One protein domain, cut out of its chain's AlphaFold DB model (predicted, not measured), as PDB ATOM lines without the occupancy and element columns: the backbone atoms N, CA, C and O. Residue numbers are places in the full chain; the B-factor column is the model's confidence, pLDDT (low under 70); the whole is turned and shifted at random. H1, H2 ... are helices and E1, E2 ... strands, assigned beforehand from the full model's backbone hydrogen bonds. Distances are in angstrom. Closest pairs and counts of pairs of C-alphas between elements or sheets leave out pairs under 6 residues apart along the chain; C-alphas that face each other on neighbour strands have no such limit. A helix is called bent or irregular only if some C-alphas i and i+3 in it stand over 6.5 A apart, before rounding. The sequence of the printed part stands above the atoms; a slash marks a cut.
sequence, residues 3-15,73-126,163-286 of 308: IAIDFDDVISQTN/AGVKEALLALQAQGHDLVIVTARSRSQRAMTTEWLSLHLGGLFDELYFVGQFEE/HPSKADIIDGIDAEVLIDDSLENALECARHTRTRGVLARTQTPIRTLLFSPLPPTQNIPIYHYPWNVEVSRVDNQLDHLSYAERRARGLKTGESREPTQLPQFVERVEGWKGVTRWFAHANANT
ATOM      1  N   ILE A   3     149.989 111.543 110.175       98.00
ATOM      2  CA  ILE A   3     150.761 112.708 110.618       98.00
ATOM      3  C   ILE A   3     149.942 113.969 110.339       98.00
ATOM      4  O   ILE A   3     149.656 114.286 109.184       98.00
ATOM      5  N   ALA A   4     149.591 114.694 111.399       98.44
ATOM      6  CA  ALA A   4     148.989 116.017 111.307       98.44
ATOM      7  C   ALA A   4     150.081 117.080 111.156       98.44
ATOM      8  O   ALA A   4     151.055 117.092 111.910       98.44
ATOM      9  N   ILE A   5     149.931 117.968 110.176       98.75
ATOM     10  CA  ILE A   5     150.955 118.946 109.803       98.75
ATOM     11  C   ILE A   5     150.309 120.329 109.736       98.75
ATOM     12  O   ILE A   5     149.304 120.514 109.045       98.75
ATOM     13  N   ASP A   6     150.860 121.300 110.465       98.69
ATOM     14  CA  ASP A   6     150.428 122.688 110.321       98.69
ATOM     15  C   ASP A   6     150.863 123.276 108.976       98.69
ATOM     16  O   ASP A   6     151.808 122.823 108.331       98.69
ATOM     17  N   PHE A   7     150.154 124.310 108.545       98.25
ATOM     18  CA  PHE A   7     150.431 125.006 107.306       98.25
ATOM     19  C   PHE A   7     151.391 126.188 107.496       98.25
ATOM     20  O   PHE A   7     152.448 126.237 106.861       98.25
ATOM     21  N   ASP A   8     151.024 127.148 108.342       97.69
ATOM     22  CA  ASP A   8     151.786 128.384 108.516       97.69
ATOM     23  C   ASP A   8     153.092 128.094 109.282       97.69
ATOM     24  O   ASP A   8     153.112 127.352 110.251       97.69
ATOM     25  N   ASP A   9     154.214 128.570 108.743       98.31
ATOM     26  CA  ASP A   9     155.607 128.436 109.210       98.31
ATOM     27  C   ASP A   9     156.162 127.012 109.446       98.31
ATOM     28  O   ASP A   9     157.349 126.847 109.751       98.31
ATOM     29  N   VAL A  10     155.367 125.982 109.140       98.75
ATOM     30  CA  VAL A  10     155.782 124.577 108.966       98.75
ATOM     31  C   VAL A  10     155.875 124.198 107.482       98.75
ATOM     32  O   VAL A  10     156.856 123.581 107.054       98.75
ATOM     33  N   ILE A  11     154.892 124.610 106.672       98.50
ATOM     34  CA  ILE A  11     154.853 124.380 105.218       98.50
ATOM     35  C   ILE A  11     155.135 125.662 104.437       98.50
ATOM     36  O   ILE A  11     155.952 125.648 103.516       98.50
ATOM     37  N   SER A  12     154.470 126.758 104.793       98.06
ATOM     38  CA  SER A  12     154.581 128.072 104.150       98.06
ATOM     39  C   SER A  12     155.342 129.030 105.055       98.06
ATOM     40  O   SER A  12     155.073 129.075 106.243       98.06
ATOM     41  N   GLN A  13     156.251 129.848 104.530       97.50
ATOM     42  CA  GLN A  13     156.951 130.885 105.305       97.50
ATOM     43  C   GLN A  13     156.047 132.113 105.546       97.50
ATOM     44  O   GLN A  13     156.313 133.213 105.049       97.50
ATOM     45  N   THR A  14     154.935 131.916 106.251       96.75
ATOM     46  CA  THR A  14     153.865 132.909 106.403       96.75
ATOM     47  C   THR A  14     154.306 134.104 107.238       96.75
ATOM     48  O   THR A  14     154.130 135.242 106.793       96.75
ATOM     49  N   ASN A  15     154.955 133.888 108.384       97.06
ATOM     50  CA  ASN A  15     155.456 134.979 109.221       97.06
ATOM     51  C   ASN A  15     156.548 135.795 108.511       97.06
ATOM     52  O   ASN A  15     156.618 137.015 108.674       97.06
ATOM     53  N   ALA A  73     162.078 125.518 103.777       97.94
ATOM     54  CA  ALA A  73     163.177 124.786 103.153       97.94
ATOM     55  C   ALA A  73     163.114 123.273 103.452       97.94
ATOM     56  O   ALA A  73     163.005 122.859 104.607       97.94
ATOM     57  N   GLY A  74     163.205 122.453 102.400       98.00
ATOM     58  CA  GLY A  74     163.197 120.990 102.488       98.00
ATOM     59  C   GLY A  74     161.823 120.346 102.707       98.00
ATOM     60  O   GLY A  74     161.761 119.128 102.868       98.00
ATOM     61  N   VAL A  75     160.731 121.124 102.735       98.31
ATOM     62  CA  VAL A  75     159.382 120.593 102.995       98.31
ATOM     63  C   VAL A  75     158.962 119.554 101.965       98.31
ATOM     64  O   VAL A  75     158.502 118.476 102.327       98.31
ATOM     65  N   LYS A  76     159.156 119.830 100.673       97.56
ATOM     66  CA  LYS A  76     158.656 118.962  99.603       97.56
ATOM     67  C   LYS A  76     159.360 117.612  99.615       97.56
ATOM     68  O   LYS A  76     158.708 116.574  99.550       97.56
ATOM     69  N   GLU A  77     160.683 117.630  99.738       97.69
ATOM     70  CA  GLU A  77     161.512 116.430  99.796       97.69
ATOM     71  C   GLU A  77     161.192 115.597 101.040       97.69
ATOM     72  O   GLU A  77     161.096 114.374 100.955       97.69
ATOM     73  N   ALA A  78     160.987 116.250 102.188       98.25
ATOM     74  CA  ALA A  78     160.651 115.563 103.426       98.25
ATOM     75  C   ALA A  78     159.260 114.922 103.384       98.25
ATOM     76  O   ALA A  78     159.129 113.760 103.759       98.25
ATOM     77  N   LEU A  79     158.242 115.633 102.895       98.12
ATOM     78  CA  LEU A  79     156.887 115.090 102.768       98.12
ATOM     79  C   LEU A  79     156.849 113.898 101.805       98.12
ATOM     80  O   LEU A  79     156.294 112.861 102.152       98.12
ATOM     81  N   LEU A  80     157.520 113.996 100.651       97.38
ATOM     82  CA  LEU A  80     157.666 112.868  99.723       97.38
ATOM     83  C   LEU A  80     158.350 111.665 100.387       97.38
ATOM     84  O   LEU A  80     157.924 110.527 100.195       97.38
ATOM     85  N   ALA A  81     159.391 111.899 101.191       96.88
ATOM     86  CA  ALA A  81     160.085 110.832 101.907       96.88
ATOM     87  C   ALA A  81     159.216 110.183 102.996       96.88
ATOM     88  O   ALA A  81     159.303 108.971 103.188       96.88
ATOM     89  N   LEU A  82     158.387 110.961 103.701       96.69
ATOM     90  CA  LEU A  82     157.437 110.442 104.692       96.69
ATOM     91  C   LEU A  82     156.319 109.639 104.014       96.69
ATOM     92  O   LEU A  82     156.008 108.535 104.454       96.69
ATOM     93  N   GLN A  83     155.778 110.133 102.899       95.69
ATOM     94  CA  GLN A  83     154.769 109.416 102.115       95.69
ATOM     95  C   GLN A  83     155.328 108.097 101.556       95.69
ATOM     96  O   GLN A  83     154.682 107.057 101.652       95.69
ATOM     97  N   ALA A  84     156.565 108.101 101.048       95.38
ATOM     98  CA  ALA A  84     157.243 106.892 100.570       95.38
ATOM     99  C   ALA A  84     157.479 105.842 101.675       95.38
ATOM    100  O   ALA A  84     157.640 104.662 101.374       95.38
ATOM    101  N   GLN A  85     157.476 106.253 102.948       94.62
ATOM    102  CA  GLN A  85     157.525 105.360 104.113       94.62
ATOM    103  C   GLN A  85     156.136 104.839 104.533       94.62
ATOM    104  O   GLN A  85     156.024 104.142 105.540       94.62
ATOM    105  N   GLY A  86     155.078 105.149 103.776       94.00
ATOM    106  CA  GLY A  86     153.710 104.714 104.063       94.00
ATOM    107  C   GLY A  86     153.052 105.500 105.198       94.00
ATOM    108  O   GLY A  86     152.300 104.936 105.994       94.00
ATOM    109  N   HIS A  87     153.399 106.779 105.351       95.50
ATOM    110  CA  HIS A  87     152.705 107.678 106.269       95.50
ATOM    111  C   HIS A  87     151.581 108.430 105.550       95.50
ATOM    112  O   HIS A  87     151.788 108.913 104.438       95.50
ATOM    113  N   ASP A  88     150.437 108.566 106.222       95.88
ATOM    114  CA  ASP A  88     149.293 109.347 105.742       95.88
ATOM    115  C   ASP A  88     149.475 110.799 106.199       95.88
ATOM    116  O   ASP A  88     149.727 111.047 107.388       95.88
ATOM    117  N   LEU A  89     149.381 111.757 105.278       97.56
ATOM    118  CA  LEU A  89     149.733 113.157 105.533       97.56
ATOM    119  C   LEU A  89     148.482 114.033 105.465       97.56
ATOM    120  O   LEU A  89     147.838 114.141 104.421       97.56
ATOM    121  N   VAL A  90     148.161 114.714 106.566       97.62
ATOM    122  CA  VAL A  90     146.978 115.584 106.653       97.62
ATOM    123  C   VAL A  90     147.344 116.972 107.162       97.62
ATOM    124  O   VAL A  90     148.193 117.126 108.042       97.62
ATOM    125  N   ILE A  91     146.681 117.998 106.627       98.12
ATOM    126  CA  ILE A  91     146.818 119.370 107.124       98.12
ATOM    127  C   ILE A  91     145.863 119.585 108.291       98.12
ATOM    128  O   ILE A  91     144.662 119.363 108.149       98.12
ATOM    129  N   VAL A  92     146.375 120.105 109.408       97.88
ATOM    130  CA  VAL A  92     145.557 120.617 110.517       97.88
ATOM    131  C   VAL A  92     146.025 122.028 110.854       97.88
ATOM    132  O   VAL A  92     147.068 122.225 111.476       97.88
ATOM    133  N   THR A  93     145.251 123.029 110.435       97.12
ATOM    134  CA  THR A  93     145.667 124.433 110.487       97.12
ATOM    135  C   THR A  93     144.698 125.325 111.260       97.12
ATOM    136  O   THR A  93     143.481 125.126 111.253       97.12
ATOM    137  N   ALA A  94     145.256 126.345 111.920       93.94
ATOM    138  CA  ALA A  94     144.516 127.376 112.649       93.94
ATOM    139  C   ALA A  94     143.753 128.345 111.727       93.94
ATOM    140  O   ALA A  94     142.902 129.106 112.196       93.94
ATOM    141  N   ARG A  95     144.048 128.317 110.420       92.56
ATOM    142  CA  ARG A  95     143.422 129.169 109.403       92.56
ATOM    143  C   ARG A  95     141.897 129.069 109.427       92.56
ATOM    144  O   ARG A  95     141.318 128.027 109.743       92.56
ATOM    145  N   SER A  96     141.264 130.176 109.055       89.56
ATOM    146  CA  SER A  96     139.813 130.295 108.879       89.56
ATOM    147  C   SER A  96     139.328 129.424 107.720       89.56
ATOM    148  O   SER A  96     140.055 129.202 106.746       89.56
ATOM    149  N   ARG A  97     138.071 128.982 107.766       88.50
ATOM    150  CA  ARG A  97     137.479 128.191 106.671       88.50
ATOM    151  C   ARG A  97     137.418 128.987 105.371       88.50
ATOM    152  O   ARG A  97     137.591 128.423 104.292       88.50
ATOM    153  N   SER A  98     137.253 130.306 105.480       88.31
ATOM    154  CA  SER A  98     137.273 131.226 104.336       88.31
ATOM    155  C   SER A  98     138.595 131.194 103.553       88.31
ATOM    156  O   SER A  98     138.613 131.464 102.354       88.31
ATOM    157  N   GLN A  99     139.697 130.790 104.195       91.12
ATOM    158  CA  GLN A  99     141.018 130.685 103.575       91.12
ATOM    159  C   GLN A  99     141.268 129.333 102.895       91.12
ATOM    160  O   GLN A  99     142.345 129.137 102.330       91.12
ATOM    161  N   ARG A 100     140.304 128.400 102.906       92.69
ATOM    162  CA  ARG A 100     140.487 127.063 102.322       92.69
ATOM    163  C   ARG A 100     140.898 127.118 100.855       92.69
ATOM    164  O   ARG A 100     141.900 126.510 100.501       92.69
ATOM    165  N   ALA A 101     140.173 127.874 100.029       92.31
ATOM    166  CA  ALA A 101     140.432 127.934  98.590       92.31
ATOM    167  C   ALA A 101     141.872 128.381  98.278       92.31
ATOM    168  O   ALA A 101     142.591 127.674  97.575       92.31
ATOM    169  N   MET A 102     142.323 129.492  98.875       92.38
ATOM    170  CA  MET A 102     143.683 130.002  98.654       92.38
ATOM    171  C   MET A 102     144.770 129.062  99.197       92.38
ATOM    172  O   MET A 102     145.833 128.930  98.599       92.38
ATOM    173  N   THR A 103     144.519 128.376 100.318       94.19
ATOM    174  CA  THR A 103     145.471 127.404 100.876       94.19
ATOM    175  C   THR A 103     145.578 126.165  99.995       94.19
ATOM    176  O   THR A 103     146.684 125.698  99.739       94.19
ATOM    177  N   THR A 104     144.456 125.648  99.488       93.81
ATOM    178  CA  THR A 104     144.447 124.514  98.555       93.81
ATOM    179  C   THR A 104     145.160 124.858  97.249       93.81
ATOM    180  O   THR A 104     145.963 124.056  96.771       93.81
ATOM    181  N   GLU A 105     144.925 126.050  96.696       93.06
ATOM    182  CA  GLU A 105     145.629 126.528  95.499       93.06
ATOM    183  C   GLU A 105     147.143 126.610  95.736       93.06
ATOM    184  O   GLU A 105     147.924 126.065  94.953       93.06
ATOM    185  N   TRP A 106     147.562 127.197  96.863       95.50
ATOM    186  CA  TRP A 106     148.973 127.286  97.235       95.50
ATOM    187  C   TRP A 106     149.620 125.897  97.374       95.50
ATOM    188  O   TRP A 106     150.692 125.639  96.821       95.50
ATOM    189  N   LEU A 107     148.954 124.964  98.064       95.88
ATOM    190  CA  LEU A 107     149.438 123.589  98.230       95.88
ATOM    191  C   LEU A 107     149.560 122.864  96.887       95.88
ATOM    192  O   LEU A 107     150.545 122.159  96.659       95.88
ATOM    193  N   SER A 108     148.592 123.049  95.989       93.88
ATOM    194  CA  SER A 108     148.634 122.478  94.642       93.88
ATOM    195  C   SER A 108     149.838 123.004  93.860       93.88
ATOM    196  O   SER A 108     150.623 122.211  93.338       93.88
ATOM    197  N   LEU A 109     150.043 124.324  93.870       94.06
ATOM    198  CA  LEU A 109     151.129 124.989  93.153       94.06
ATOM    199  C   LEU A 109     152.517 124.534  93.623       94.06
ATOM    200  O   LEU A 109     153.396 124.260  92.805       94.06
ATOM    201  N   HIS A 110     152.732 124.456  94.936       95.38
ATOM    202  CA  HIS A 110     154.066 124.214  95.488       95.38
ATOM    203  C   HIS A 110     154.357 122.731  95.743       95.38
ATOM    204  O   HIS A 110     155.471 122.249  95.487       95.38
ATOM    205  N   LEU A 111     153.362 121.990  96.230       95.00
ATOM    206  CA  LEU A 111     153.543 120.635  96.747       95.00
ATOM    207  C   LEU A 111     152.892 119.561  95.876       95.00
ATOM    208  O   LEU A 111     153.336 118.425  95.942       95.00
ATOM    209  N   GLY A 112     151.959 119.900  94.984       88.12
ATOM    210  CA  GLY A 112     151.442 118.955  93.989       88.12
ATOM    211  C   GLY A 112     150.526 117.869  94.561       88.12
ATOM    212  O   GLY A 112     150.553 116.745  94.074       88.12
ATOM    213  N   GLY A 113     149.727 118.193  95.584       82.56
ATOM    214  CA  GLY A 113     148.681 117.292  96.097       82.56
ATOM    215  C   GLY A 113     149.163 116.198  97.056       82.56
ATOM    216  O   GLY A 113     148.584 115.124  97.080       82.56
ATOM    217  N   LEU A 114     150.205 116.459  97.852       90.56
ATOM    218  CA  LEU A 114     150.772 115.501  98.824       90.56
ATOM    219  C   LEU A 114     149.902 115.221 100.060       90.56
ATOM    220  O   LEU A 114     150.325 114.456 100.921       90.56
ATOM    221  N   PHE A 115     148.749 115.872 100.189       92.75
ATOM    222  CA  PHE A 115     147.906 115.776 101.376       92.75
ATOM    223  C   PHE A 115     146.577 115.142 101.024       92.75
ATOM    224  O   PHE A 115     145.928 115.569 100.067       92.75
ATOM    225  N   ASP A 116     146.170 114.185 101.849       80.38
ATOM    226  CA  ASP A 116     144.917 113.458 101.671       80.38
ATOM    227  C   ASP A 116     143.723 114.324 102.094       80.38
ATOM    228  O   ASP A 116     142.672 114.317 101.456       80.38
ATOM    229  N   GLU A 117     143.891 115.104 103.168       92.69
ATOM    230  CA  GLU A 117     142.802 115.836 103.817       92.69
ATOM    231  C   GLU A 117     143.276 117.162 104.440       92.69
ATOM    232  O   GLU A 117     144.421 117.292 104.891       92.69
ATOM    233  N   LEU A 118     142.383 118.162 104.482       95.31
ATOM    234  CA  LEU A 118     142.657 119.491 105.043       95.31
ATOM    235  C   LEU A 118     141.608 119.914 106.089       95.31
ATOM    236  O   LEU A 118     140.440 120.177 105.773       95.31
ATOM    237  N   TYR A 119     142.069 120.112 107.321       95.50
ATOM    238  CA  TYR A 119     141.266 120.511 108.473       95.50
ATOM    239  C   TYR A 119     141.556 121.964 108.876       95.50
ATOM    240  O   TYR A 119     142.690 122.315 109.202       95.50
ATOM    241  N   PHE A 120     140.513 122.802 108.876       94.25
ATOM    242  CA  PHE A 120     140.573 124.223 109.241       94.25
ATOM    243  C   PHE A 120     139.845 124.444 110.567       94.25
ATOM    244  O   PHE A 120     138.629 124.249 110.646       94.25
ATOM    245  N   VAL A 121     140.591 124.847 111.596       88.06
ATOM    246  CA  VAL A 121     140.066 125.072 112.951       88.06
ATOM    247  C   VAL A 121     139.343 126.418 113.069       88.06
ATOM    248  O   VAL A 121     138.335 126.510 113.768       88.06
ATOM    249  N   GLY A 122     139.819 127.454 112.366       78.31
ATOM    250  CA  GLY A 122     139.292 128.812 112.512       78.31
ATOM    251  C   GLY A 122     139.601 129.425 113.878       78.31
ATOM    252  O   GLY A 122     138.756 130.097 114.452       78.31
ATOM    253  N   GLN A 123     140.817 129.220 114.398       62.59
ATOM    254  CA  GLN A 123     141.231 129.619 115.757       62.59
ATOM    255  C   GLN A 123     141.099 131.132 116.034       62.59
ATOM    256  O   GLN A 123     141.102 131.554 117.187       62.59
ATOM    257  N   PHE A 124     140.979 131.942 114.978       58.69
ATOM    258  CA  PHE A 124     140.847 133.399 115.032       58.69
ATOM    259  C   PHE A 124     139.531 133.922 114.437       58.69
ATOM    260  O   PHE A 124     139.402 135.128 114.222       58.69
ATOM    261  N   GLU A 125     138.574 133.047 114.113       62.34
ATOM    262  CA  GLU A 125     137.229 133.480 113.727       62.34
ATOM    263  C   GLU A 125     136.476 133.943 114.986       62.34
ATOM    264  O   GLU A 125     136.445 133.246 115.999       62.34
ATOM    265  N   GLU A 126     135.882 135.137 114.947       48.34
ATOM    266  CA  GLU A 126     134.866 135.505 115.934       48.34
ATOM    267  C   GLU A 126     133.630 134.630 115.701       48.34
ATOM    268  O   GLU A 126     133.249 134.415 114.546       48.34
ATOM    269  N   HIS A 163     134.674 126.153 118.959       74.19
ATOM    270  CA  HIS A 163     135.463 125.668 117.831       74.19
ATOM    271  C   HIS A 163     136.425 124.566 118.323       74.19
ATOM    272  O   HIS A 163     137.074 124.764 119.356       74.19
ATOM    273  N   PRO A 164     136.489 123.401 117.649       88.38
ATOM    274  CA  PRO A 164     137.365 122.308 118.067       88.38
ATOM    275  C   PRO A 164     138.822 122.751 117.966       88.38
ATOM    276  O   PRO A 164     139.198 123.363 116.970       88.38
ATOM    277  N   SER A 165     139.652 122.445 118.959       92.94
ATOM    278  CA  SER A 165     141.079 122.758 118.873       92.94
ATOM    279  C   SER A 165     141.810 121.833 117.899       92.94
ATOM    280  O   SER A 165     141.262 120.834 117.421       92.94
ATOM    281  N   LYS A 166     143.087 122.121 117.610       95.50
ATOM    282  CA  LYS A 166     143.907 121.181 116.832       95.50
ATOM    283  C   LYS A 166     143.988 119.822 117.523       95.50
ATOM    284  O   LYS A 166     143.864 118.806 116.847       95.50
ATOM    285  N   ALA A 167     144.133 119.797 118.850       96.00
ATOM    286  CA  ALA A 167     144.178 118.555 119.615       96.00
ATOM    287  C   ALA A 167     142.872 117.748 119.482       96.00
ATOM    288  O   ALA A 167     142.932 116.539 119.252       96.00
ATOM    289  N   ASP A 168     141.710 118.416 119.516       94.75
ATOM    290  CA  ASP A 168     140.405 117.778 119.283       94.75
ATOM    291  C   ASP A 168     140.313 117.144 117.885       94.75
ATOM    292  O   ASP A 168     139.832 116.018 117.733       94.75
ATOM    293  N   ILE A 169     140.783 117.857 116.853       95.12
ATOM    294  CA  ILE A 169     140.803 117.349 115.475       95.12
ATOM    295  C   ILE A 169     141.747 116.150 115.349       95.12
ATOM    296  O   ILE A 169     141.351 115.122 114.803       95.12
ATOM    297  N   ILE A 170     142.965 116.252 115.884       96.56
ATOM    298  CA  ILE A 170     143.994 115.201 115.831       96.56
ATOM    299  C   ILE A 170     143.521 113.921 116.532       96.56
ATOM    300  O   ILE A 170     143.719 112.825 116.003       96.56
ATOM    301  N   ASP A 171     142.860 114.047 117.689       95.31
ATOM    302  CA  ASP A 171     142.205 112.924 118.375       95.31
ATOM    303  C   ASP A 171     141.077 112.336 117.515       95.31
ATOM    304  O   ASP A 171     140.993 111.124 117.323       95.31
ATOM    305  N   GLY A 172     140.237 113.193 116.925       93.38
ATOM    306  CA  GLY A 172     139.119 112.779 116.077       93.38
ATOM    307  C   GLY A 172     139.516 111.980 114.835       93.38
ATOM    308  O   GLY A 172     138.769 111.087 114.439       93.38
ATOM    309  N   ILE A 173     140.680 112.269 114.253       94.12
ATOM    310  CA  ILE A 173     141.181 111.602 113.039       94.12
ATOM    311  C   ILE A 173     142.179 110.473 113.331       94.12
ATOM    312  O   ILE A 173     142.734 109.905 112.384       94.12
ATOM    313  N   ASP A 174     142.395 110.163 114.616       94.31
ATOM    314  CA  ASP A 174     143.328 109.149 115.128       94.31
ATOM    315  C   ASP A 174     144.776 109.367 114.637       94.31
ATOM    316  O   ASP A 174     145.503 108.421 114.339       94.31
ATOM    317  N   ALA A 175     145.205 110.633 114.520       95.44
ATOM    318  CA  ALA A 175     146.575 110.977 114.142       95.44
ATOM    319  C   ALA A 175     147.535 110.842 115.337       95.44
ATOM    320  O   ALA A 175     147.206 111.196 116.473       95.44
ATOM    321  N   GLU A 176     148.734 110.318 115.082       94.38
ATOM    322  CA  GLU A 176     149.714 109.956 116.121       94.38
ATOM    323  C   GLU A 176     150.654 111.114 116.465       94.38
ATOM    324  O   GLU A 176     150.987 111.330 117.636       94.38
ATOM    325  N   VAL A 177     151.069 111.857 115.436       97.50
ATOM    326  CA  VAL A 177     152.083 112.908 115.517       97.50
ATOM    327  C   VAL A 177     151.534 114.205 114.938       97.50
ATOM    328  O   VAL A 177     150.920 114.199 113.874       97.50
ATOM    329  N   LEU A 178     151.803 115.308 115.631       98.62
ATOM    330  CA  LEU A 178     151.639 116.674 115.158       98.62
ATOM    331  C   LEU A 178     153.009 117.274 114.809       98.62
ATOM    332  O   LEU A 178     153.951 117.158 115.591       98.62
ATOM    333  N   ILE A 179     153.111 117.954 113.670       98.81
ATOM    334  CA  ILE A 179     154.216 118.856 113.330       98.81
ATOM    335  C   ILE A 179     153.644 120.272 113.280       98.81
ATOM    336  O   ILE A 179     152.830 120.573 112.412       98.81
ATOM    337  N   ASP A 180     154.044 121.122 114.219       98.75
ATOM    338  CA  ASP A 180     153.450 122.449 114.437       98.75
ATOM    339  C   ASP A 180     154.526 123.402 114.954       98.75
ATOM    340  O   ASP A 180     155.458 122.969 115.637       98.75
ATOM    341  N   ASP A 181     154.440 124.683 114.623       98.44
ATOM    342  CA  ASP A 181     155.377 125.700 115.092       98.44
ATOM    343  C   ASP A 181     154.859 126.455 116.332       98.44
ATOM    344  O   ASP A 181     155.656 127.111 117.008       98.44
ATOM    345  N   SER A 182     153.572 126.327 116.681       97.69
ATOM    346  CA  SER A 182     152.968 126.920 117.876       97.69
ATOM    347  C   SER A 182     153.257 126.090 119.124       97.69
ATOM    348  O   SER A 182     152.888 124.919 119.266       97.69
ATOM    349  N   LEU A 183     153.872 126.757 120.101       97.38
ATOM    350  CA  LEU A 183     154.111 126.188 121.420       97.38
ATOM    351  C   LEU A 183     152.792 125.915 122.162       97.38
ATOM    352  O   LEU A 183     152.685 124.925 122.880       97.38
ATOM    353  N   GLU A 184     151.780 126.761 121.984       96.00
ATOM    354  CA  GLU A 184     150.450 126.612 122.575       96.00
ATOM    355  C   GLU A 184     149.760 125.338 122.081       96.00
ATOM    356  O   GLU A 184     149.326 124.534 122.908       96.00
ATOM    357  N   ASN A 185     149.738 125.109 120.761       96.75
ATOM    358  CA  ASN A 185     149.158 123.901 120.163       96.75
ATOM    359  C   ASN A 185     149.892 122.638 120.641       96.75
ATOM    360  O   ASN A 185     149.261 121.631 120.973       96.75
ATOM    361  N   ALA A 186     151.224 122.698 120.738       98.06
ATOM    362  CA  ALA A 186     152.034 121.594 121.246       98.06
ATOM    363  C   ALA A 186     151.728 121.268 122.720       98.06
ATOM    364  O   ALA A 186     151.597 120.099 123.097       98.06
ATOM    365  N   LEU A 187     151.592 122.295 123.567       97.12
ATOM    366  CA  LEU A 187     151.241 122.130 124.980       97.12
ATOM    367  C   LEU A 187     149.805 121.638 125.168       97.12
ATOM    368  O   LEU A 187     149.553 120.866 126.094       97.12
ATOM    369  N   GLU A 188     148.876 122.070 124.316       95.75
ATOM    370  CA  GLU A 188     147.506 121.563 124.304       95.75
ATOM    371  C   GLU A 188     147.488 120.070 123.960       95.75
ATOM    372  O   GLU A 188     146.961 119.278 124.740       95.75
ATOM    373  N   CYS A 189     148.168 119.664 122.884       97.06
ATOM    374  CA  CYS A 189     148.297 118.256 122.498       97.06
ATOM    375  C   CYS A 189     148.911 117.391 123.607       97.06
ATOM    376  O   CYS A 189     148.440 116.285 123.866       97.06
ATOM    377  N   ALA A 190     149.922 117.905 124.313       96.12
ATOM    378  CA  ALA A 190     150.564 117.189 125.416       96.12
ATOM    379  C   ALA A 190     149.656 116.982 126.641       96.12
ATOM    380  O   ALA A 190     149.901 116.073 127.434       96.12
ATOM    381  N   ARG A 191     148.645 117.841 126.825       94.81
ATOM    382  CA  ARG A 191     147.662 117.757 127.920       94.81
ATOM    383  C   ARG A 191     146.360 117.085 127.487       94.81
ATOM    384  O   ARG A 191     145.506 116.844 128.337       94.81
ATOM    385  N   HIS A 192     146.196 116.827 126.193       95.38
ATOM    386  CA  HIS A 192     144.967 116.294 125.631       95.38
ATOM    387  C   HIS A 192     144.760 114.839 126.038       95.38
ATOM    388  O   HIS A 192     145.624 113.986 125.826       95.38
ATOM    389  N   THR A 193     143.579 114.542 126.573       94.00
ATOM    390  CA  THR A 193     143.154 113.166 126.829       94.00
ATOM    391  C   THR A 193     142.438 112.648 125.597       94.00
ATOM    392  O   THR A 193     141.379 113.160 125.237       94.00
ATOM    393  N   ARG A 194     142.987 111.606 124.970       93.56
ATOM    394  CA  ARG A 194     142.346 110.977 123.817       93.56
ATOM    395  C   ARG A 194     141.036 110.309 124.204       93.56
ATOM    396  O   ARG A 194     140.972 109.539 125.168       93.56
ATOM    397  N   THR A 195     140.006 110.567 123.410       91.94
ATOM    398  CA  THR A 195     138.648 110.051 123.620       91.94
ATOM    399  C   THR A 195     138.119 109.258 122.430       91.94
ATOM    400  O   THR A 195     137.084 108.599 122.553       91.94
ATOM    401  N   ARG A 196     138.812 109.294 121.283       82.50
ATOM    402  CA  ARG A 196     138.362 108.692 120.022       82.50
ATOM    403  C   ARG A 196     139.438 107.796 119.398       82.50
ATOM    404  O   ARG A 196     140.620 107.901 119.699       82.50
ATOM    405  N   GLY A 197     139.006 106.876 118.538       83.12
ATOM    406  CA  GLY A 197     139.920 106.033 117.761       83.12
ATOM    407  C   GLY A 197     140.588 104.892 118.538       83.12
ATOM    408  O   GLY A 197     140.181 104.500 119.640       83.12
ATOM    409  N   VAL A 198     141.591 104.276 117.911       85.44
ATOM    410  CA  VAL A 198     142.389 103.197 118.508       85.44
ATOM    411  C   VAL A 198     143.309 103.769 119.585       85.44
ATOM    412  O   VAL A 198     143.432 103.166 120.654       85.44
ATOM    413  N   LEU A 199     143.879 104.954 119.350       89.81
ATOM    414  CA  LEU A 199     144.866 105.563 120.242       89.81
ATOM    415  C   LEU A 199     144.264 106.009 121.583       89.81
ATOM    416  O   LEU A 199     144.969 106.026 122.592       89.81
ATOM    417  N   ALA A 200     142.958 106.293 121.643       88.94
ATOM    418  CA  ALA A 200     142.264 106.504 122.914       88.94
ATOM    419  C   ALA A 200     142.210 105.244 123.784       88.94
ATOM    420  O   ALA A 200     142.332 105.331 125.004       88.94
ATOM    421  N   ARG A 201     142.075 104.050 123.194       88.94
ATOM    422  CA  ARG A 201     142.020 102.798 123.972       88.94
ATOM    423  C   ARG A 201     143.351 102.479 124.643       88.94
ATOM    424  O   ARG A 201     143.362 101.917 125.732       88.94
ATOM    425  N   THR A 202     144.455 102.859 124.009       87.75
ATOM    426  CA  THR A 202     145.811 102.694 124.545       87.75
ATOM    427  C   THR A 202     146.295 103.907 125.339       87.75
ATOM    428  O   THR A 202     147.404 103.865 125.864       87.75
ATOM    429  N   GLN A 203     145.484 104.972 125.436       89.00
ATOM    430  CA  GLN A 203     145.859 106.261 126.035       89.00
ATOM    431  C   GLN A 203     147.207 106.777 125.504       89.00
ATOM    432  O   GLN A 203     148.021 107.343 126.234       89.00
ATOM    433  N   THR A 204     147.454 106.561 124.209       87.62
ATOM    434  CA  THR A 204     148.678 107.027 123.560       87.62
ATOM    435  C   THR A 204     148.614 108.553 123.457       87.62
ATOM    436  O   THR A 204     147.648 109.064 122.902       87.62
ATOM    437  N   PRO A 205     149.594 109.321 123.955       92.06
ATOM    438  CA  PRO A 205     149.559 110.782 123.875       92.06
ATOM    439  C   PRO A 205     149.676 111.277 122.426       92.06
ATOM    440  O   PRO A 205     150.175 110.569 121.549       92.06
ATOM    441  N   ILE A 206     149.234 112.509 122.158       95.50
ATOM    442  CA  ILE A 206     149.559 113.193 120.901       95.50
ATOM    443  C   ILE A 206     150.999 113.694 121.014       95.50
ATOM    444  O   ILE A 206     151.298 114.581 121.818       95.50
ATOM    445  N   ARG A 207     151.908 113.119 120.224       96.94
ATOM    446  CA  ARG A 207     153.294 113.590 120.188       96.94
ATOM    447  C   ARG A 207     153.391 114.809 119.285       96.94
ATOM    448  O   ARG A 207     152.881 114.770 118.174       96.94
ATOM    449  N   THR A 208     154.086 115.852 119.727       98.62
ATOM    450  CA  THR A 208     154.320 117.040 118.897       98.62
ATOM    451  C   THR A 208     155.802 117.226 118.603       98.62
ATOM    452  O   THR A 208     156.625 117.271 119.519       98.62
ATOM    453  N   LEU A 209     156.132 117.366 117.322       98.75
ATOM    454  CA  LEU A 209     157.412 117.877 116.851       98.75
ATOM    455  C   LEU A 209     157.270 119.395 116.689       98.75
ATOM    456  O   LEU A 209     156.715 119.869 115.698       98.75
ATOM    457  N   LEU A 210     157.742 120.145 117.685       98.81
ATOM    458  CA  LEU A 210     157.702 121.604 117.706       98.81
ATOM    459  C   LEU A 210     158.723 122.161 116.706       98.81
ATOM    460  O   LEU A 210     159.935 122.181 116.960       98.81
ATOM    461  N   PHE A 211     158.233 122.601 115.553       98.81
ATOM    462  CA  PHE A 211     159.036 123.023 114.413       98.81
ATOM    463  C   PHE A 211     159.783 124.327 114.727       98.81
ATOM    464  O   PHE A 211     159.187 125.362 115.013       98.81
ATOM    465  N   SER A 212     161.113 124.260 114.758       98.06
ATOM    466  CA  SER A 212     161.977 125.293 115.340       98.06
ATOM    467  C   SER A 212     163.282 125.425 114.534       98.06
ATOM    468  O   SER A 212     164.330 124.965 114.980       98.06
ATOM    469  N   PRO A 213     163.262 125.985 113.315       97.69
ATOM    470  CA  PRO A 213     164.379 125.852 112.378       97.69
ATOM    471  C   PRO A 213     165.555 126.801 112.639       97.69
ATOM    472  O   PRO A 213     166.638 126.573 112.099       97.69
ATOM    473  N   LEU A 214     165.386 127.863 113.434       96.62
ATOM    474  CA  LEU A 214     166.484 128.785 113.726       96.62
ATOM    475  C   LEU A 214     167.437 128.157 114.746       96.62
ATOM    476  O   LEU A 214     166.974 127.641 115.764       96.62
ATOM    477  N   PRO A 215     168.758 128.198 114.509       96.69
ATOM    478  CA  PRO A 215     169.730 127.599 115.410       96.69
ATOM    479  C   PRO A 215     169.824 128.353 116.748       96.69
ATOM    480  O   PRO A 215     169.477 129.536 116.819       96.69
ATOM    481  N   PRO A 216     170.350 127.700 117.802       95.75
ATOM    482  CA  PRO A 216     170.678 128.365 119.056       95.75
ATOM    483  C   PRO A 216     171.563 129.601 118.855       95.75
ATOM    484  O   PRO A 216     172.523 129.583 118.083       95.75
ATOM    485  N   THR A 217     171.267 130.656 119.607       91.88
ATOM    486  CA  THR A 217     172.071 131.881 119.696       91.88
ATOM    487  C   THR A 217     172.608 132.058 121.116       91.88
ATOM    488  O   THR A 217     172.269 131.297 122.023       91.88
ATOM    489  N   GLN A 218     173.428 133.088 121.340       88.81
ATOM    490  CA  GLN A 218     173.910 133.424 122.684       88.81
ATOM    491  C   GLN A 218     172.763 133.730 123.665       88.81
ATOM    492  O   GLN A 218     172.872 133.403 124.843       88.81
ATOM    493  N   ASN A 219     171.672 134.333 123.181       86.75
ATOM    494  CA  ASN A 219     170.540 134.743 124.018       86.75
ATOM    495  C   ASN A 219     169.432 133.682 124.079       86.75
ATOM    496  O   ASN A 219     168.681 133.641 125.046       86.75
ATOM    497  N   ILE A 220     169.329 132.822 123.062       92.00
ATOM    498  CA  ILE A 220     168.318 131.765 122.970       92.00
ATOM    499  C   ILE A 220     169.058 130.444 122.746       92.00
ATOM    500  O   ILE A 220     169.337 130.088 121.600       92.00
ATOM    501  N   PRO A 221     169.406 129.698 123.809       93.56
ATOM    502  CA  PRO A 221     170.278 128.525 123.720       93.56
ATOM    503  C   PRO A 221     169.544 127.261 123.231       93.56
ATOM    504  O   PRO A 221     169.859 126.148 123.646       93.56
ATOM    505  N   ILE A 222     168.546 127.421 122.359       96.19
ATOM    506  CA  ILE A 222     167.730 126.349 121.789       96.19
ATOM    507  C   ILE A 222     167.416 126.639 120.320       96.19
ATOM    508  O   ILE A 222     167.397 127.790 119.881       96.19
ATOM    509  N   TYR A 223     167.129 125.581 119.565       97.38
ATOM    510  CA  TYR A 223     166.470 125.723 118.273       97.38
ATOM    511  C   TYR A 223     165.099 126.379 118.464       97.38
ATOM    512  O   TYR A 223     164.403 126.046 119.425       97.38
ATOM    513  N   HIS A 224     164.709 127.313 117.596       97.56
ATOM    514  CA  HIS A 224     163.480 128.086 117.798       97.56
ATOM    515  C   HIS A 224     162.871 128.636 116.500       97.56
ATOM    516  O   HIS A 224     163.504 128.681 115.449       97.56
ATOM    517  N   TYR A 225     161.628 129.087 116.602       97.62
ATOM    518  CA  TYR A 225     161.193 130.348 116.009       97.62
ATOM    519  C   TYR A 225     161.007 131.378 117.131       97.62
ATOM    520  O   TYR A 225     160.759 130.978 118.272       97.62
ATOM    521  N   PRO A 226     161.088 132.694 116.863       95.88
ATOM    522  CA  PRO A 226     160.990 133.705 117.916       95.88
ATOM    523  C   PRO A 226     159.704 133.594 118.751       95.88
ATOM    524  O   PRO A 226     159.774 133.654 119.977       95.88
ATOM    525  N   TRP A 227     158.567 133.299 118.115       96.38
ATOM    526  CA  TRP A 227     157.260 133.179 118.770       96.38
ATOM    527  C   TRP A 227     157.020 131.860 119.509       96.38
ATOM    528  O   TRP A 227     156.007 131.737 120.193       96.38
ATOM    529  N   ASN A 228     157.914 130.875 119.379       96.94
ATOM    530  CA  ASN A 228     157.772 129.581 120.047       96.94
ATOM    531  C   ASN A 228     158.846 129.323 121.108       96.94
ATOM    532  O   ASN A 228     159.006 128.191 121.570       96.94
ATOM    533  N   VAL A 229     159.580 130.362 121.518       96.44
ATOM    534  CA  VAL A 229     160.494 130.293 122.666       96.44
ATOM    535  C   VAL A 229     159.702 130.232 123.972       96.44
ATOM    536  O   VAL A 229     159.940 129.343 124.792       96.44
ATOM    537  N   GLU A 230     158.733 131.133 124.139       94.44
ATOM    538  CA  GLU A 230     157.883 131.241 125.325       94.44
ATOM    539  C   GLU A 230     156.394 131.303 124.968       94.44
ATOM    540  O   GLU A 230     156.025 131.714 123.872       94.44
ATOM    541  N   VAL A 231     155.531 130.887 125.899       93.62
ATOM    542  CA  VAL A 231     154.076 130.855 125.681       93.62
ATOM    543  C   VAL A 231     153.505 132.269 125.569       93.62
ATOM    544  O   VAL A 231     153.612 133.079 126.495       93.62
ATOM    545  N   SER A 232     152.777 132.537 124.489       93.44
ATOM    546  CA  SER A 232     151.991 133.748 124.294       93.44
ATOM    547  C   SER A 232     150.615 133.627 124.954       93.44
ATOM    548  O   SER A 232     149.584 133.530 124.302       93.44
ATOM    549  N   ARG A 233     150.578 133.699 126.283       90.94
ATOM    550  CA  ARG A 233     149.352 133.515 127.093       90.94
ATOM    551  C   ARG A 233     148.224 134.478 126.745       90.94
ATOM    552  O   ARG A 233     148.507 135.623 126.436       90.94
ATOM    553  N   VAL A 234     146.970 134.070 126.875       90.94
ATOM    554  CA  VAL A 234     145.784 134.951 126.784       90.94
ATOM    555  C   VAL A 234     144.872 134.722 127.985       90.94
ATOM    556  O   VAL A 234     143.651 134.681 127.879       90.94
ATOM    557  N   ASP A 235     145.496 134.522 129.145       90.44
ATOM    558  CA  ASP A 235     144.833 133.988 130.333       90.44
ATOM    559  C   ASP A 235     144.131 135.098 131.136       90.44
ATOM    560  O   ASP A 235     143.244 134.831 131.945       90.44
ATOM    561  N   ASN A 236     144.563 136.352 130.974       92.38
ATOM    562  CA  ASN A 236     144.071 137.489 131.749       92.38
ATOM    563  C   ASN A 236     144.113 138.808 130.956       92.38
ATOM    564  O   ASN A 236     144.695 138.904 129.881       92.38
ATOM    565  N   GLN A 237     143.538 139.875 131.517       91.69
ATOM    566  CA  GLN A 237     143.439 141.178 130.847       91.69
ATOM    567  C   GLN A 237     144.791 141.782 130.425       91.69
ATOM    568  O   GLN A 237     144.848 142.482 129.416       91.69
ATOM    569  N   LEU A 238     145.885 141.520 131.154       93.38
ATOM    570  CA  LEU A 238     147.213 142.037 130.792       93.38
ATOM    571  C   LEU A 238     147.788 141.352 129.544       93.38
ATOM    572  O   LEU A 238     148.662 141.908 128.874       93.38
ATOM    573  N   ASP A 239     147.292 140.166 129.205       92.44
ATOM    574  CA  ASP A 239     147.705 139.435 128.013       92.44
ATOM    575  C   ASP A 239     147.098 139.988 126.719       92.44
ATOM    576  O   ASP A 239     147.655 139.804 125.635       92.44
ATOM    577  N   HIS A 240     145.999 140.731 126.829       94.50
ATOM    578  CA  HIS A 240     145.365 141.400 125.694       94.50
ATOM    579  C   HIS A 240     145.956 142.784 125.403       94.50
ATOM    580  O   HIS A 240     145.552 143.431 124.439       94.50
ATOM    581  N   LEU A 241     146.926 143.235 126.203       96.44
ATOM    582  CA  LEU A 241     147.628 144.490 125.956       96.44
ATOM    583  C   LEU A 241     148.538 144.377 124.734       96.44
ATOM    584  O   LEU A 241     149.281 143.402 124.577       96.44
ATOM    585  N   SER A 242     148.520 145.422 123.915       97.31
ATOM    586  CA  SER A 242     149.464 145.597 122.818       97.31
ATOM    587  C   SER A 242     150.904 145.725 123.316       97.31
ATOM    588  O   SER A 242     151.162 146.044 124.484       97.31
ATOM    589  N   TYR A 243     151.868 145.554 122.410       96.94
ATOM    590  CA  TYR A 243     153.280 145.832 122.692       96.94
ATOM    591  C   TYR A 243     153.482 147.229 123.303       96.94
ATOM    592  O   TYR A 243     154.146 147.372 124.330       96.94
ATOM    593  N   ALA A 244     152.874 148.261 122.708       97.19
ATOM    594  CA  ALA A 244     153.028 149.645 123.154       97.19
ATOM    595  C   ALA A 244     152.470 149.865 124.570       97.19
ATOM    596  O   ALA A 244     153.115 150.506 125.400       97.19
ATOM    597  N   GLU A 245     151.309 149.284 124.878       97.62
ATOM    598  CA  GLU A 245     150.717 149.360 126.217       97.62
ATOM    599  C   GLU A 245     151.551 148.609 127.257       97.62
ATOM    600  O   GLU A 245     151.743 149.109 128.367       97.62
ATOM    601  N   ARG A 246     152.086 147.431 126.904       96.62
ATOM    602  CA  ARG A 246     152.997 146.670 127.769       96.62
ATOM    603  C   ARG A 246     154.259 147.473 128.080       96.62
ATOM    604  O   ARG A 246     154.586 147.631 129.256       96.62
ATOM    605  N   ARG A 247     154.899 148.061 127.058       96.38
ATOM    606  CA  ARG A 247     156.061 148.956 127.224       96.38
ATOM    607  C   ARG A 247     155.746 150.133 128.143       96.38
ATOM    608  O   ARG A 247     156.508 150.391 129.069       96.38
ATOM    609  N   ALA A 248     154.626 150.822 127.917       97.56
ATOM    610  CA  ALA A 248     154.231 151.991 128.706       97.56
ATOM    611  C   ALA A 248     153.992 151.662 130.191       97.56
ATOM    612  O   ALA A 248     154.192 152.513 131.053       97.56
ATOM    613  N   ARG A 249     153.594 150.421 130.494       96.50
ATOM    614  CA  ARG A 249     153.364 149.923 131.859       96.50
ATOM    615  C   ARG A 249     154.589 149.240 132.482       96.50
ATOM    616  O   ARG A 249     154.485 148.744 133.600       96.50
ATOM    617  N   GLY A 250     155.723 149.176 131.779       95.19
ATOM    618  CA  GLY A 250     156.919 148.463 132.244       95.19
ATOM    619  C   GLY A 250     156.739 146.941 132.344       95.19
ATOM    620  O   GLY A 250     157.441 146.291 133.115       95.19
ATOM    621  N   LEU A 251     155.788 146.372 131.598       93.44
ATOM    622  CA  LEU A 251     155.563 144.926 131.527       93.44
ATOM    623  C   LEU A 251     156.553 144.272 130.552       93.44
ATOM    624  O   LEU A 251     157.084 144.933 129.659       93.44
ATOM    625  N   LYS A 252     156.776 142.956 130.695       91.19
ATOM    626  CA  LYS A 252     157.613 142.184 129.760       91.19
ATOM    627  C   LYS A 252     157.040 142.260 128.336       91.19
ATOM    628  O   LYS A 252     155.835 142.103 128.132       91.19
ATOM    629  N   THR A 253     157.922 142.457 127.359       90.38
ATOM    630  CA  THR A 253     157.583 142.600 125.933       90.38
ATOM    631  C   THR A 253     158.265 141.574 125.025       90.38
ATOM    632  O   THR A 253     158.261 141.715 123.804       90.38
ATOM    633  N   GLY A 254     158.767 140.491 125.627       86.19
ATOM    634  CA  GLY A 254     159.273 139.312 124.925       86.19
ATOM    635  C   GLY A 254     160.709 139.432 124.417       86.19
ATOM    636  O   GLY A 254     161.219 138.476 123.853       86.19
ATOM    637  N   GLU A 255     161.412 140.548 124.639       87.56
ATOM    638  CA  GLU A 255     162.816 140.695 124.222       87.56
ATOM    639  C   GLU A 255     163.764 139.781 125.013       87.56
ATOM    640  O   GLU A 255     164.794 139.367 124.490       87.56
ATOM    641  N   SER A 256     163.432 139.465 126.271       79.38
ATOM    642  CA  SER A 256     164.269 138.621 127.134       79.38
ATOM    643  C   SER A 256     164.161 137.124 126.834       79.38
ATOM    644  O   SER A 256     165.048 136.394 127.254       79.38
ATOM    645  N   ARG A 257     163.094 136.696 126.137       82.56
ATOM    646  CA  ARG A 257     162.825 135.336 125.626       82.56
ATOM    647  C   ARG A 257     163.256 134.213 126.578       82.56
ATOM    648  O   ARG A 257     164.357 133.684 126.464       82.56
ATOM    649  N   GLU A 258     162.379 133.808 127.494       88.94
ATOM    650  CA  GLU A 258     162.661 132.717 128.445       88.94
ATOM    651  C   GLU A 258     162.133 131.368 127.915       88.94
ATOM    652  O   GLU A 258     160.916 131.168 127.888       88.94
ATOM    653  N   PRO A 259     163.000 130.417 127.500       93.25
ATOM    654  CA  PRO A 259     162.546 129.163 126.911       93.25
ATOM    655  C   PRO A 259     161.605 128.378 127.826       93.25
ATOM    656  O   PRO A 259     161.946 128.036 128.960       93.25
ATOM    657  N   THR A 260     160.428 128.034 127.310       94.31
ATOM    658  CA  THR A 260     159.475 127.187 128.031       94.31
ATOM    659  C   THR A 260     159.998 125.758 128.137       94.31
ATOM    660  O   THR A 260     160.425 125.162 127.144       94.31
ATOM    661  N   GLN A 261     159.920 125.187 129.341       95.50
ATOM    662  CA  GLN A 261     160.211 123.776 129.563       95.50
ATOM    663  C   GLN A 261     159.151 122.910 128.875       95.50
ATOM    664  O   GLN A 261     157.958 123.025 129.160       95.50
ATOM    665  N   LEU A 262     159.598 122.036 127.977       97.25
ATOM    666  CA  LEU A 262     158.709 121.180 127.201       97.25
ATOM    667  C   LEU A 262     158.334 119.907 127.980       97.25
ATOM    668  O   LEU A 262     159.188 119.333 128.661       97.25
ATOM    669  N   PRO A 263     157.072 119.450 127.892       96.69
ATOM    670  CA  PRO A 263     156.658 118.165 128.444       96.69
ATOM    671  C   PRO A 263     157.232 116.993 127.629       96.69
ATOM    672  O   PRO A 263     157.649 117.156 126.488       96.69
ATOM    673  N   GLN A 264     157.194 115.783 128.195       93.25
ATOM    674  CA  GLN A 264     157.831 114.572 127.645       93.25
ATOM    675  C   GLN A 264     157.477 114.244 126.179       93.25
ATOM    676  O   GLN A 264     158.288 113.648 125.471       93.25
ATOM    677  N   PHE A 265     156.270 114.587 125.725       94.75
ATOM    678  CA  PHE A 265     155.776 114.259 124.380       94.75
ATOM    679  C   PHE A 265     155.869 115.423 123.389       94.75
ATOM    680  O   PHE A 265     155.296 115.343 122.304       94.75
ATOM    681  N   VAL A 266     156.596 116.485 123.744       98.25
ATOM    682  CA  VAL A 266     156.875 117.623 122.865       98.25
ATOM    683  C   VAL A 266     158.381 117.752 122.694       98.25
ATOM    684  O   VAL A 266     159.115 117.914 123.666       98.25
ATOM    685  N   GLU A 267     158.842 117.701 121.450       97.75
ATOM    686  CA  GLU A 267     160.262 117.741 121.105       97.75
ATOM    687  C   GLU A 267     160.511 118.812 120.044       97.75
ATOM    688  O   GLU A 267     159.761 118.903 119.077       97.75
ATOM    689  N   ARG A 268     161.556 119.632 120.207       97.94
ATOM    690  CA  ARG A 268     161.940 120.602 119.169       97.94
ATOM    691  C   ARG A 268     162.689 119.909 118.046       97.94
ATOM    692  O   ARG A 268     163.588 119.118 118.310       97.94
ATOM    693  N   VAL A 269     162.384 120.295 116.814       98.25
ATOM    694  CA  VAL A 269     163.088 119.819 115.615       98.25
ATOM    695  C   VAL A 269     163.623 120.997 114.807       98.25
ATOM    696  O   VAL A 269     162.917 121.988 114.613       98.25
ATOM    697  N   GLU A 270     164.854 120.890 114.297       96.38
ATOM    698  CA  GLU A 270     165.558 121.954 113.554       96.38
ATOM    699  C   GLU A 270     165.047 122.186 112.115       96.38
ATOM    700  O   GLU A 270     165.791 122.567 111.211       96.38
ATOM    701  N   GLY A 271     163.765 121.919 111.878       98.12
ATOM    702  CA  GLY A 271     163.117 121.955 110.575       98.12
ATOM    703  C   GLY A 271     162.931 120.566 109.957       98.12
ATOM    704  O   GLY A 271     163.028 119.539 110.634       98.12
ATOM    705  N   TRP A 272     162.694 120.504 108.644       98.62
ATOM    706  CA  TRP A 272     162.342 119.257 107.947       98.62
ATOM    707  C   TRP A 272     163.434 118.176 107.971       98.62
ATOM    708  O   TRP A 272     163.136 116.978 107.967       98.62
ATOM    709  N   LYS A 273     164.707 118.569 108.096       97.56
ATOM    710  CA  LYS A 273     165.808 117.623 108.341       97.56
ATOM    711  C   LYS A 273     165.718 116.977 109.731       97.56
ATOM    712  O   LYS A 273     166.013 115.793 109.870       97.56
ATOM    713  N   GLY A 274     165.315 117.739 110.747       98.12
ATOM    714  CA  GLY A 274     165.064 117.217 112.091       98.12
ATOM    715  C   GLY A 274     163.870 116.264 112.101       98.12
ATOM    716  O   GLY A 274     163.979 115.151 112.608       98.12
ATOM    717  N   VAL A 275     162.774 116.648 111.434       98.50
ATOM    718  CA  VAL A 275     161.569 115.812 111.280       98.50
ATOM    719  C   VAL A 275     161.903 114.458 110.650       98.50
ATOM    720  O   VAL A 275     161.638 113.415 111.238       98.50
ATOM    721  N   THR A 276     162.522 114.447 109.469       97.81
ATOM    722  CA  THR A 276     162.853 113.196 108.757       97.81
ATOM    723  C   THR A 276     163.777 112.289 109.568       97.81
ATOM    724  O   THR A 276     163.582 111.073 109.601       97.81
ATOM    725  N   ARG A 277     164.747 112.871 110.285       97.38
ATOM    726  CA  ARG A 277     165.622 112.134 111.204       97.38
ATOM    727  C   ARG A 277     164.839 111.505 112.356       97.38
ATOM    728  O   ARG A 277     165.085 110.350 112.692       97.38
ATOM    729  N   TRP A 278     163.893 112.242 112.936       97.00
ATOM    730  CA  TRP A 278     163.040 111.752 114.015       97.00
ATOM    731  C   TRP A 278     162.251 110.505 113.585       97.00
ATOM    732  O   TRP A 278     162.314 109.475 114.258       97.00
ATOM    733  N   PHE A 279     161.605 110.549 112.414       96.38
ATOM    734  CA  PHE A 279     160.862 109.402 111.872       96.38
ATOM    735  C   PHE A 279     161.768 108.207 111.556       96.38
ATOM    736  O   PHE A 279     161.411 107.070 111.865       96.38
ATOM    737  N   ALA A 280     162.974 108.441 111.029       93.81
ATOM    738  CA  ALA A 280     163.938 107.366 110.796       93.81
ATOM    739  C   ALA A 280     164.309 106.626 112.099       93.81
ATOM    740  O   ALA A 280     164.362 105.395 112.119       93.81
ATOM    741  N   HIS A 281     164.511 107.356 113.203       91.94
ATOM    742  CA  HIS A 281     164.772 106.753 114.515       91.94
ATOM    743  C   HIS A 281     163.547 106.032 115.093       91.94
ATOM    744  O   HIS A 281     163.684 104.932 115.632       91.94
ATOM    745  N   ALA A 282     162.351 106.614 114.965       87.81
ATOM    746  CA  ALA A 282     161.108 105.994 115.426       87.81
ATOM    747  C   ALA A 282     160.833 104.657 114.712       87.81
ATOM    748  O   ALA A 282     160.498 103.659 115.360       87.81
ATOM    749  N   ASN A 283     161.060 104.606 113.397       82.88
ATOM    750  CA  ASN A 283     160.906 103.391 112.600       82.88
ATOM    751  C   ASN A 283     161.948 102.330 112.987       82.88
ATOM    752  O   ASN A 283     161.590 101.175 113.209       82.88
ATOM    753  N   ALA A 284     163.218 102.714 113.173       79.75
ATOM    754  CA  ALA A 284     164.269 101.788 113.606       79.75
ATOM    755  C   ALA A 284     163.970 101.147 114.976       79.75
ATOM    756  O   ALA A 284     164.138  99.939 115.145       79.75
ATOM    757  N   ASN A 285     163.470 101.931 115.937       73.06
ATOM    758  CA  ASN A 285     163.090 101.423 117.259       73.06
ATOM    759  C   ASN A 285     161.877 100.485 117.198       73.06
ATOM    760  O   ASN A 285     161.807  99.513 117.950       73.06
ATOM    761  N   THR A 286     160.936 100.751 116.289       70.56
ATOM    762  CA  THR A 286     159.788  99.864 116.057       70.56
ATOM    763  C   THR A 286     160.244  98.518 115.502       70.56
ATOM    764  O   THR A 286     159.863  97.481 116.041       70.56
TER     765      THR A 286
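AT A GLANCE: This is residues 3 to 15, 73 to 126 and 163 to 286 of the 308 residues of an uncharacterized protein of Wallemia ichthyophaga (strain EXF-994 / CBS 113033) (UniProt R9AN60). A strongly twisted, fully parallel sheet of six strands forms the core, with H1, H2 and H8 covering one face and H3 and H4 the other, three layers in all. From this body a long arm reaches out to the small helices H6 and H7, and H5 sits beyond H3. The printed part has 191 residues of mixed class, in the order E1 H1 E2 H2 E3 H3 E4 H4 H5 E5 H6 H7 E6 H8; the sheet runs E3 E2 E1 E4 E5 E6. It is compact, with a radius of gyration of the C-alphas of 17.2 A and spans of 53 by 38 by 38 A.

IN THESE COORDINATES: Find C-alpha 3 at (150.761, 112.708, 110.618), where E1, residues 3 to 5, begins. Next come H1, residues 75 to 84, 14.1 A, and E2, residues 88 to 93, 16.2 A. H2, residues 97 to 111, is 20.3 A long and irregular: C-alphas 98 and 101 are 7.3 A apart. Read on through E3, 117 to 120; H3, 166 to 172; E4, 177 to 180; H4, 183 to 191; H5, 197 to 201; E5, 207 to 211; H6, 237 to 240; H7, 243 to 248; and E6, 266 to 269. H8, residues 272 to 286, runs 21.2 A to C-alpha 286 at (159.788, 99.864, 116.057).

HOW THE PARTS SIT: Begin at the sheet, where these N and O pairs are within hydrogen-bond range: N 91 and O 117 for E3 and E2, 2.9 A; N 3 and O 88 for E2 and E1, 2.8 A; N 179 and O 4 for E1 and E4, 2.8 A; N 209 and O 178 for E4 and E5, 2.8 A; N 210 and O 267 for E5 and E6, 2.7 A. E2, H2, E3 is a strand-helix-strand unit, two parallel neighbours with a helix between; so are E4, H4 H5, E5 and E5, H6 H7, E6, each with a right-handed crossover. H4 is over E5 at a height over the sheet of 8.7 A, and touches H3 at Cys 189 and Ala 167, C-alphas 5.0 A apart. H8 touches H1 with residues 272 to 276 alone, closest at C-alphas 272 and 75, 5.9 A, a shallow tilt of 20 degrees, the same way. H5 only just touches H3, with 3 pairs of C-alphas within 8 A, closest at Gly 197 and Gly 172, 7.0 A. H2 is on the sheet, its C-alpha 97 and C-alpha 120 of E3 5.7 A apart; H6 and H7 are not on it. Every O i to N i+4 pair is within range in H1, H3, H4, H7 and H8, but 9 of 11 in H2 and 0 of 1 in H5, which has 1 of 2 O i to N i+3 pairs; H6 is too short for an O i to N i+4 pair.

THE WHOLE: The C-alphas farthest apart are those of Ala 248 and Thr 286, 53.9 A. Residues 16 to 72 and 127 to 162 are not printed, with gaps of 14.2 A and 10.0 A between the C-alphas across the cuts. The links E5 to H6 and H7 to E6 are long. The model's pLDDT is under 70 at residues 123 to 126.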